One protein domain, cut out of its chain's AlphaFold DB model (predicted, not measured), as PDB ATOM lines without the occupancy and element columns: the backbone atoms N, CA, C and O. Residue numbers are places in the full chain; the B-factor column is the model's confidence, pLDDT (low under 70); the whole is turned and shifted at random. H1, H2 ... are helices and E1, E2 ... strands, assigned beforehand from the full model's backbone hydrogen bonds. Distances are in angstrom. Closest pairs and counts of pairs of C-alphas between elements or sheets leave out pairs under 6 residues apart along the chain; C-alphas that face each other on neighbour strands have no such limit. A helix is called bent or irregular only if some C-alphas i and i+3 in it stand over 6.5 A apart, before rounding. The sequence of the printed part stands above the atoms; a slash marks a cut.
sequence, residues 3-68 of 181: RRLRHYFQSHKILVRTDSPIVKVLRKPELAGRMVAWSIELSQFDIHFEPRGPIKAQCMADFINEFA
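Overview. This is residues 3 to 68 of the 181 residues of the protein "Uncharacterized protein Mb2253c family" of Cajanus cajan (UniProt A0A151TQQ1). A small open loop of chain, built on two short parallel strands side by side, E1 and E2, has a long arm sticking out from it, residues 54 to 68, which ends in H4. Between the strands the chain swings out through H2 and H3 and comes back, with few contacts across the loop, and H1 sits at a corner before E1. The printed part has 66 residues, with four named helices and two named strands in the order H1, E1, H2, H3, E2, H4; the class is mostly helix. It is only just extended, close to loose, with a radius of gyration of the C-alphas of 16.4 A, and elongated, spanning 45 by 28 by 19 A.

Along the chain. H1 is residues 6 to 11, beginning at C-alpha 6, (-44.335, -33.371, 17.462). It is neither bent nor irregular, but only just: C-alphas 8 and 11 are 6.0 A apart. E1 is residues 14 to 17, 9.7 A long, and H2 is residues 22 to 26. H3, residues 34 to 43, measures 14.4 A. E2, residues 47 to 50, begins at C-alpha 47, (-33.498, -35.689, 11.693), and is 10.0 A long. H4, residues 57 to 67, measures 15.4 A and ends at C-alpha 67, (-22.086, -33.261, 45.029).

Arrangement. E1 and E2 are parallel neighbours, with 26 degrees between their directions. C-alphas 14 and 47 face each other at 4.8 A, and N 16 and O 48 are within hydrogen-bond range at 2.8 A, as are N 50 and O 16 at 3.0 A. With H2 and H3 between them, these strands form a strand-helix-strand unit, two parallel strands joined through helices, with a right-handed crossover. H2 and H3 are close but not clearly touching; their closest C-alphas, those of Leu 26 and Ser 39, are 5.7 A apart. The closest C-alphas of H2 and E2, those of Val 23 and Phe 49, are 7.2 A apart. H1 and E2 are only just apart, at 8.5 A. H4 is apart from H1, H2, H3 and E1. In H2, H3 and H4 every O i to N i+4 pair is within hydrogen-bond range; in H1 it is 1 of 2.

Size, cuts and confidence. The two C-alphas farthest apart, those of Pro 29 and Ala 68, are 47.5 A apart. Without the stretch that stands free, 51 residues span 29 by 28 by 15 A. The printed part has no cut and no long link. The mean pLDDT of the printed part is 70.2; 32 residues are under 70, among them residues 3 to 11, 21 to 32 and 52 to 58.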
ATOM      1  N   ARG A   3     -44.956 -38.552  20.057       54.62
ATOM      2  CA  ARG A   3     -46.217 -37.780  20.069       54.62
ATOM      3  C   ARG A   3     -46.210 -36.514  20.936       54.62
ATOM      4  O   ARG A   3     -46.984 -35.614  20.641       54.62
ATOM      5  N   ARG A   4     -45.383 -36.427  21.988       56.34
ATOM      6  CA  ARG A   4     -45.367 -35.257  22.900       56.34
ATOM      7  C   ARG A   4     -44.480 -34.113  22.412       56.34
ATOM      8  O   ARG A   4     -44.612 -33.009  22.917       56.34
ATOM      9  N   LEU A   5     -43.590 -34.378  21.456       62.41
ATOM     10  CA  LEU A   5     -42.639 -33.391  20.937       62.41
ATOM     11  C   LEU A   5     -42.922 -33.018  19.478       62.41
ATOM     12  O   LEU A   5     -42.157 -32.268  18.888       62.41
ATOM     13  N   ARG A   6     -44.015 -33.520  18.890       65.75
ATOM     14  CA  ARG A   6     -44.335 -33.371  17.462       65.75
ATOM     15  C   ARG A   6     -44.279 -31.913  16.981       65.75
ATOM     16  O   ARG A   6     -43.786 -31.673  15.886       65.75
ATOM     17  N   HIS A   7     -44.699 -30.953  17.806       64.19
ATOM     18  CA  HIS A   7     -44.645 -29.521  17.488       64.19
ATOM     19  C   HIS A   7     -43.216 -28.979  17.342       64.19
ATOM     20  O   HIS A   7     -42.983 -28.119  16.502       64.19
ATOM     21  N   TYR A   8     -42.243 -29.512  18.085       64.44
ATOM     22  CA  TYR A   8     -40.831 -29.152  17.910       64.44
ATOM     23  C   TYR A   8     -40.231 -29.767  16.639       64.44
ATOM     24  O   TYR A   8     -39.385 -29.146  16.000       64.44
ATOM     25  N   PHE A   9     -40.696 -30.958  16.252       67.25
ATOM     26  CA  PHE A   9     -40.164 -31.729  15.123       67.25
ATOM     27  C   PHE A   9     -40.678 -31.251  13.754       67.25
ATOM     28  O   PHE A   9     -40.039 -31.511  12.740       67.25
ATOM     29  N   GLN A  10     -41.819 -30.557  13.706       67.06
ATOM     30  CA  GLN A  10     -42.432 -30.085  12.455       67.06
ATOM     31  C   GLN A  10     -41.863 -28.757  11.937       67.06
ATOM     32  O   GLN A  10     -42.009 -28.465  10.754       67.06
ATOM     33  N   SER A  11     -41.233 -27.951  12.795       65.12
ATOM     34  CA  SER A  11     -40.805 -26.586  12.442       65.12
ATOM     35  C   SER A  11     -39.291 -26.370  12.487       65.12
ATOM     36  O   SER A  11     -38.829 -25.297  12.114       65.12
ATOM     37  N   HIS A  12     -38.511 -27.360  12.937       70.50
ATOM     38  CA  HIS A  12     -37.067 -27.226  13.127       70.50
ATOM     39  C   HIS A  12     -36.326 -28.492  12.700       70.50
ATOM     40  O   HIS A  12     -36.800 -29.606  12.914       70.50
ATOM     41  N   LYS A  13     -35.123 -28.308  12.146       76.06
ATOM     42  CA  LYS A  13     -34.179 -29.407  11.927       76.06
ATOM     43  C   LYS A  13     -33.737 -29.966  13.269       76.06
ATOM     44  O   LYS A  13     -33.381 -29.201  14.165       76.06
ATOM     45  N   ILE A  14     -33.726 -31.287  13.400       78.38
ATOM     46  CA  ILE A  14     -33.364 -31.938  14.660       78.38
ATOM     47  C   ILE A  14     -32.012 -32.592  14.526       78.38
ATOM     48  O   ILE A  14     -31.785 -33.402  13.633       78.38
ATOM     49  N   LEU A  15     -31.140 -32.266  15.469       78.81
ATOM     50  CA  LEU A  15     -29.799 -32.804  15.547       78.81
ATOM     51  C   LEU A  15     -29.704 -33.760  16.731       78.81
ATOM     52  O   LEU A  15     -29.801 -33.351  17.888       78.81
ATOM     53  N   VAL A  16     -29.522 -35.044  16.448       78.06
ATOM     54  CA  VAL A  16     -29.349 -36.083  17.462       78.06
ATOM     55  C   VAL A  16     -27.871 -36.428  17.558       78.06
ATOM     56  O   VAL A  16     -27.311 -37.075  16.676       78.06
ATOM     57  N   ARG A  17     -27.243 -36.017  18.660       78.94
ATOM     58  CA  ARG A  17     -25.848 -36.349  18.962       78.94
ATOM     59  C   ARG A  17     -25.758 -37.680  19.696       78.94
ATOM     60  O   ARG A  17     -26.175 -37.776  20.849       78.94
ATOM     61  N   THR A  18     -25.259 -38.717  19.031       75.88
ATOM     62  CA  THR A  18     -25.170 -40.068  19.594       75.88
ATOM     63  C   THR A  18     -24.048 -40.881  18.960       75.88
ATOM     64  O   THR A  18     -23.848 -40.837  17.750       75.88
ATOM     65  N   ASP A  19     -23.376 -41.693  19.775       72.12
ATOM     66  CA  ASP A  19     -22.398 -42.688  19.314       72.12
ATOM     67  C   ASP A  19     -23.034 -44.089  19.178       72.12
ATOM     68  O   ASP A  19     -22.361 -45.084  18.915       72.12
ATOM     69  N   SER A  20     -24.356 -44.189  19.370       71.25
ATOM     70  CA  SER A  20     -25.085 -45.459  19.318       71.25
ATOM     71  C   SER A  20     -25.300 -45.948  17.878       71.25
ATOM     72  O   SER A  20     -25.654 -45.159  16.997       71.25
ATOM     73  N   PRO A  21     -25.253 -47.273  17.622       64.25
ATOM     74  CA  PRO A  21     -25.480 -47.847  16.291       64.25
ATOM     75  C   PRO A  21     -26.939 -47.746  15.819       64.25
ATOM     76  O   PRO A  21     -27.261 -48.190  14.716       64.25
ATOM     77  N   ILE A  22     -27.826 -47.143  16.618       69.38
ATOM     78  CA  ILE A  22     -29.254 -46.976  16.330       69.38
ATOM     79  C   ILE A  22     -29.505 -46.281  14.984       69.38
ATOM     80  O   ILE A  22     -30.462 -46.616  14.292       69.38
ATOM     81  N   VAL A  23     -28.592 -45.405  14.546       68.88
ATOM     82  CA  VAL A  23     -28.633 -44.755  13.224       68.88
ATOM     83  C   VAL A  23     -28.554 -45.775  12.087       68.88
ATOM     84  O   VAL A  23     -29.288 -45.682  11.106       68.88
ATOM     85  N   LYS A  24     -27.676 -46.777  12.217       67.69
ATOM     86  CA  LYS A  24     -27.510 -47.841  11.215       67.69
ATOM     87  C   LYS A  24     -28.720 -48.763  11.182       67.69
ATOM     88  O   LYS A  24     -29.063 -49.284  10.130       67.69
ATOM     89  N   VAL A  25     -29.354 -48.958  12.334       68.19
ATOM     90  CA  VAL A  25     -30.525 -49.817  12.485       68.19
ATOM     91  C   VAL A  25     -31.763 -49.158  11.873       68.19
ATOM     92  O   VAL A  25     -32.448 -49.795  11.084       68.19
ATOM     93  N   LEU A  26     -32.004 -47.871  12.135       66.88
ATOM     94  CA  LEU A  26     -33.158 -47.136  11.596       66.88
ATOM     95  C   LEU A  26     -33.122 -46.947  10.068       66.88
ATOM     96  O   LEU A  26     -34.173 -46.747   9.464       66.88
ATOM     97  N   ARG A  27     -31.936 -47.028   9.448       65.38
ATOM     98  CA  ARG A  27     -31.726 -46.889   7.994       65.38
ATOM     99  C   ARG A  27     -31.832 -48.198   7.202       65.38
ATOM    100  O   ARG A  27     -31.759 -48.156   5.978       65.38
ATOM    101  N   LYS A  28     -31.961 -49.356   7.859       65.19
ATOM    102  CA  LYS A  28     -32.086 -50.649   7.170       65.19
ATOM    103  C   LYS A  28     -33.558 -50.981   6.887       65.19
ATOM    104  O   LYS A  28     -34.379 -50.823   7.785       65.19
ATOM    105  N   PRO A  29     -33.898 -51.500   5.693       53.91
ATOM    106  CA  PRO A  29     -35.254 -51.959   5.383       53.91
ATOM    107  C   PRO A  29     -35.608 -53.315   6.029       53.91
ATOM    108  O   PRO A  29     -36.775 -53.682   6.070       53.91
ATOM    109  N   GLU A  30     -34.633 -54.043   6.586       60.31
ATOM    110  CA  GLU A  30     -34.812 -55.363   7.226       60.31
ATOM    111  C   GLU A  30     -35.224 -55.274   8.709       60.31
ATOM    112  O   GLU A  30     -34.715 -55.991   9.571       60.31
ATOM    113  N   LEU A  31     -36.108 -54.337   9.049       64.75
ATOM    114  CA  LEU A  31     -36.605 -54.176  10.415       64.75
ATOM    115  C   LEU A  31     -37.860 -55.034  10.631       64.75
ATOM    116  O   LEU A  31     -38.724 -55.109   9.764       64.75
ATOM    117  N   ALA A  32     -37.991 -55.656  11.807       62.75
ATOM    118  CA  ALA A  32     -39.169 -56.444  12.176       62.75
ATOM    119  C   ALA A  32     -40.062 -55.700  13.186       62.75
ATOM    120  O   ALA A  32     -39.591 -55.086  14.151       62.75
ATOM    121  N   GLY A  33     -41.380 -55.782  12.987       73.81
ATOM    122  CA  GLY A  33     -42.383 -55.334  13.954       73.81
ATOM    123  C   GLY A  33     -42.345 -53.831  14.249       73.81
ATOM    124  O   GLY A  33     -42.387 -52.998  13.345       73.81
ATOM    125  N   ARG A  34     -42.288 -53.464  15.538       69.00
ATOM    126  CA  ARG A  34     -42.436 -52.066  15.991       69.00
ATOM    127  C   ARG A  34     -41.402 -51.125  15.369       69.00
ATOM    128  O   ARG A  34     -41.733 -49.980  15.099       69.00
ATOM    129  N   MET A  35     -40.180 -51.585  15.107       69.94
ATOM    130  CA  MET A  35     -39.092 -50.736  14.605       69.94
ATOM    131  C   MET A  35     -39.341 -50.170  13.203       69.94
ATOM    132  O   MET A  35     -38.912 -49.053  12.930       69.94
ATOM    133  N   VAL A  36     -40.091 -50.882  12.356       71.69
ATOM    134  CA  VAL A  36     -40.547 -50.365  11.054       71.69
ATOM    135  C   VAL A  36     -41.486 -49.181  11.259       71.69
ATOM    136  O   VAL A  36     -41.297 -48.132  10.652       71.69
ATOM    137  N   ALA A  37     -42.453 -49.313  12.172       72.25
ATOM    138  CA  ALA A  37     -43.399 -48.243  12.476       72.25
ATOM    139  C   ALA A  37     -42.690 -46.988  13.013       72.25
ATOM    140  O   ALA A  37     -43.013 -45.878  12.597       72.25
ATOM    141  N   TRP A  38     -41.675 -47.159  13.870       71.56
ATOM    142  CA  TRP A  38     -40.843 -46.044  14.337       71.56
ATOM    143  C   TRP A  38     -40.005 -45.429  13.209       71.56
ATOM    144  O   TRP A  38     -39.912 -44.208  13.147       71.56
ATOM    145  N   SER A  39     -39.418 -46.229  12.312       72.56
ATOM    146  CA  SER A  39     -38.636 -45.706  11.179       72.56
ATOM    147  C   SER A  39     -39.508 -44.879  10.223       72.56
ATOM    148  O   SER A  39     -39.139 -43.763   9.862       72.56
ATOM    149  N   ILE A  40     -40.720 -45.355   9.915       72.94
ATOM    150  CA  ILE A  40     -41.692 -44.628   9.085       72.94
ATOM    151  C   ILE A  40     -42.141 -43.335   9.777       72.94
ATOM    152  O   ILE A  40     -42.073 -42.269   9.165       72.94
ATOM    153  N   GLU A  41     -42.535 -43.381  11.055       76.50
ATOM    154  CA  GLU A  41     -42.974 -42.178  11.784       76.50
ATOM    155  C   GLU A  41     -41.840 -41.153  11.949       76.50
ATOM    156  O   GLU A  41     -42.100 -39.953  11.996       76.50
ATOM    157  N   LEU A  42     -40.584 -41.592  12.030       73.81
ATOM    158  CA  LEU A  42     -39.434 -40.694  12.142       73.81
ATOM    159  C   LEU A  42     -38.954 -40.160  10.787       73.81
ATOM    160  O   LEU A  42     -38.416 -39.058  10.753       73.81
ATOM    161  N   SER A  43     -39.196 -40.874   9.683       73.00
ATOM    162  CA  SER A  43     -38.841 -40.417   8.329       73.00
ATOM    163  C   SER A  43     -39.592 -39.161   7.877       73.00
ATOM    164  O   SER A  43     -39.143 -38.480   6.961       73.00
ATOM    165  N   GLN A  44     -40.710 -38.825   8.532       75.25
ATOM    166  CA  GLN A  44     -41.468 -37.603   8.245       75.25
ATOM    167  C   GLN A  44     -40.799 -36.331   8.805       75.25
ATOM    168  O   GLN A  44     -41.292 -35.231   8.566       75.25
ATOM    169  N   PHE A  45     -39.717 -36.470   9.583       76.56
ATOM    170  CA  PHE A  45     -39.009 -35.362  10.222       76.56
ATOM    171  C   PHE A  45     -37.568 -35.252   9.714       76.56
ATOM    172  O   PHE A  45     -36.903 -36.257   9.469       76.56
ATOM    173  N   ASP A  46     -37.058 -34.020   9.623       75.44
ATOM    174  CA  ASP A  46     -35.689 -33.736   9.176       75.44
ATOM    175  C   ASP A  46     -34.667 -33.967  10.312       75.44
ATOM    176  O   ASP A  46     -34.196 -33.029  10.967       75.44
ATOM    177  N   ILE A  47     -34.383 -35.246  10.603       78.69
ATOM    178  CA  ILE A  47     -33.498 -35.689  11.693       78.69
ATOM    179  C   ILE A  47     -32.094 -36.004  11.162       78.69
ATOM    180  O   ILE A  47     -31.877 -36.965  10.422       78.69
ATOM    181  N   HIS A  48     -31.117 -35.239  11.635       80.00
ATOM    182  CA  HIS A  48     -29.697 -35.428  11.378       80.00
ATOM    183  C   HIS A  48     -29.016 -36.057  12.594       80.00
ATOM    184  O   HIS A  48     -29.313 -35.710  13.735       80.00
ATOM    185  N   PHE A  49     -28.081 -36.974  12.352       76.56
ATOM    186  CA  PHE A  49     -27.323 -37.635  13.411       76.56
ATOM    187  C   PHE A  49     -25.861 -37.205  13.359       76.56
ATOM    188  O   PHE A  49     -25.234 -37.285  12.305       76.56
ATOM    189  N   GLU A  50     -25.327 -36.798  14.506       79.88
ATOM    190  CA  GLU A  50     -23.931 -36.393  14.681       79.88
ATOM    191  C   GLU A  50     -23.248 -37.243  15.765       79.88
ATOM    192  O   GLU A  50     -23.907 -37.643  16.729       79.88
ATOM    193  N   PRO A  51     -21.933 -37.507  15.664       74.00
ATOM    194  CA  PRO A  51     -21.158 -38.071  16.767       74.00
ATOM    195  C   PRO A  51     -21.211 -37.152  17.992       74.00
ATOM    196  O   PRO A  51     -21.209 -35.926  17.856       74.00
ATOM    197  N   ARG A  52     -21.243 -37.722  19.201       68.19
ATOM    198  CA  ARG A  52     -21.425 -36.940  20.438       68.19
ATOM    199  C   ARG A  52     -20.224 -36.041  20.760       68.19
ATOM    200  O   ARG A  52     -20.379 -35.065  21.493       68.19
ATOM    201  N   GLY A  53     -19.063 -36.333  20.173       68.00
ATOM    202  CA  GLY A  53     -17.795 -35.689  20.507       68.00
ATOM    203  C   GLY A  53     -17.323 -36.062  21.922       68.00
ATOM    204  O   GLY A  53     -18.060 -36.700  22.678       68.00
ATOM    205  N   PRO A  54     -16.089 -35.702  22.307       65.69
ATOM    206  CA  PRO A  54     -15.590 -35.987  23.645       65.69
ATOM    207  C   PRO A  54     -16.424 -35.233  24.689       65.69
ATOM    208  O   PRO A  54     -16.489 -34.002  24.689       65.69
ATOM    209  N   ILE A  55     -17.062 -35.976  25.597       66.12
ATOM    210  CA  ILE A  55     -17.687 -35.405  26.793       66.12
ATOM    211  C   ILE A  55     -16.554 -34.771  27.602       66.12
ATOM    212  O   ILE A  55     -15.572 -35.444  27.911       66.12
ATOM    213  N   LYS A  56     -16.660 -33.475  27.924       68.31
ATOM    214  CA  LYS A  56     -15.686 -32.807  28.796       68.31
ATOM    215  C   LYS A  56     -15.723 -33.506  30.151       68.31
ATOM    216  O   LYS A  56     -16.611 -33.227  30.951       68.31
ATOM    217  N   ALA A  57     -14.761 -34.397  30.393       66.69
ATOM    218  CA  ALA A  57     -14.587 -35.105  31.661       66.69
ATOM    219  C   ALA A  57     -14.573 -34.132  32.848       66.69
ATOM    220  O   ALA A  57     -15.084 -34.464  33.906       66.69
ATOM    221  N   GLN A  58     -14.110 -32.899  32.615       67.38
ATOM    222  CA  GLN A  58     -14.176 -31.802  33.574       67.38
ATOM    223  C   GLN A  58     -15.598 -31.518  34.072       67.38
ATOM    224  O   GLN A  58     -15.789 -31.413  35.264       67.38
ATOM    225  N   CYS A  59     -16.620 -31.490  33.213       71.94
ATOM    226  CA  CYS A  59     -17.992 -31.208  33.653       71.94
ATOM    227  C   CYS A  59     -18.570 -32.344  34.514       71.94
ATOM    228  O   CYS A  59     -19.349 -32.090  35.425       71.94
ATOM    229  N   MET A  60     -18.165 -33.594  34.258       68.19
ATOM    230  CA  MET A  60     -18.494 -34.717  35.144       68.19
ATOM    231  C   MET A  60     -17.687 -34.669  36.443       68.19
ATOM    232  O   MET A  60     -18.239 -34.980  37.489       68.19
ATOM    233  N   ALA A  61     -16.413 -34.279  36.388       72.56
ATOM    234  CA  ALA A  61     -15.569 -34.127  37.568       72.56
ATOM    235  C   ALA A  61     -16.068 -32.993  38.472       72.56
ATOM    236  O   ALA A  61     -16.187 -33.198  39.671       72.56
ATOM    237  N   ASP A  62     -16.436 -31.850  37.897       77.31
ATOM    238  CA  ASP A  62     -17.006 -30.703  38.603       77.31
ATOM    239  C   ASP A  62     -18.353 -31.078  39.227       77.31
ATOM    240  O   ASP A  62     -18.577 -30.782  40.393       77.31
ATOM    241  N   PHE A  63     -19.209 -31.817  38.505       76.81
ATOM    242  CA  PHE A  63     -20.460 -32.346  39.056       76.81
ATOM    243  C   PHE A  63     -20.206 -33.320  40.214       76.81
ATOM    244  O   PHE A  63     -20.821 -33.212  41.266       76.81
ATOM    245  N   ILE A  64     -19.274 -34.266  40.069       75.31
ATOM    246  CA  ILE A  64     -18.929 -35.181  41.166       75.31
ATOM    247  C   ILE A  64     -18.370 -34.396  42.358       75.31
ATOM    248  O   ILE A  64     -18.726 -34.695  43.487       75.31
ATOM    249  N   ASN A  65     -17.544 -33.380  42.122       73.50
ATOM    250  CA  ASN A  65     -16.930 -32.570  43.168       73.50
ATOM    251  C   ASN A  65     -17.920 -31.620  43.865       73.50
ATOM    252  O   ASN A  65     -17.763 -31.346  45.046       73.50
ATOM    253  N   GLU A  66     -18.940 -31.125  43.162       75.31
ATOM    254  CA  GLU A  66     -20.002 -30.284  43.733       75.31
ATOM    255  C   GLU A  66     -20.961 -31.093  44.623       75.31
ATOM    256  O   GLU A  66     -21.494 -30.568  45.599       75.31
ATOM    257  N   PHE A  67     -21.158 -32.379  44.312       70.81
ATOM    258  CA  PHE A  67     -22.086 -33.261  45.029       70.81
ATOM    259  C   PHE A  67     -21.412 -34.271  45.970       70.81
ATOM    260  O   PHE A  67     -22.109 -34.946  46.730       70.81
ATOM    261  N   ALA A  68     -20.085 -34.396  45.943       66.12
ATOM    262  CA  ALA A  68     -19.355 -35.205  46.908       66.12
ATOM    263  C   ALA A  68     -19.114 -34.384  48.185       66.12
ATOM    264  O   ALA A  68     -18.567 -33.281  48.101       66.12
TER     265      ALA A  68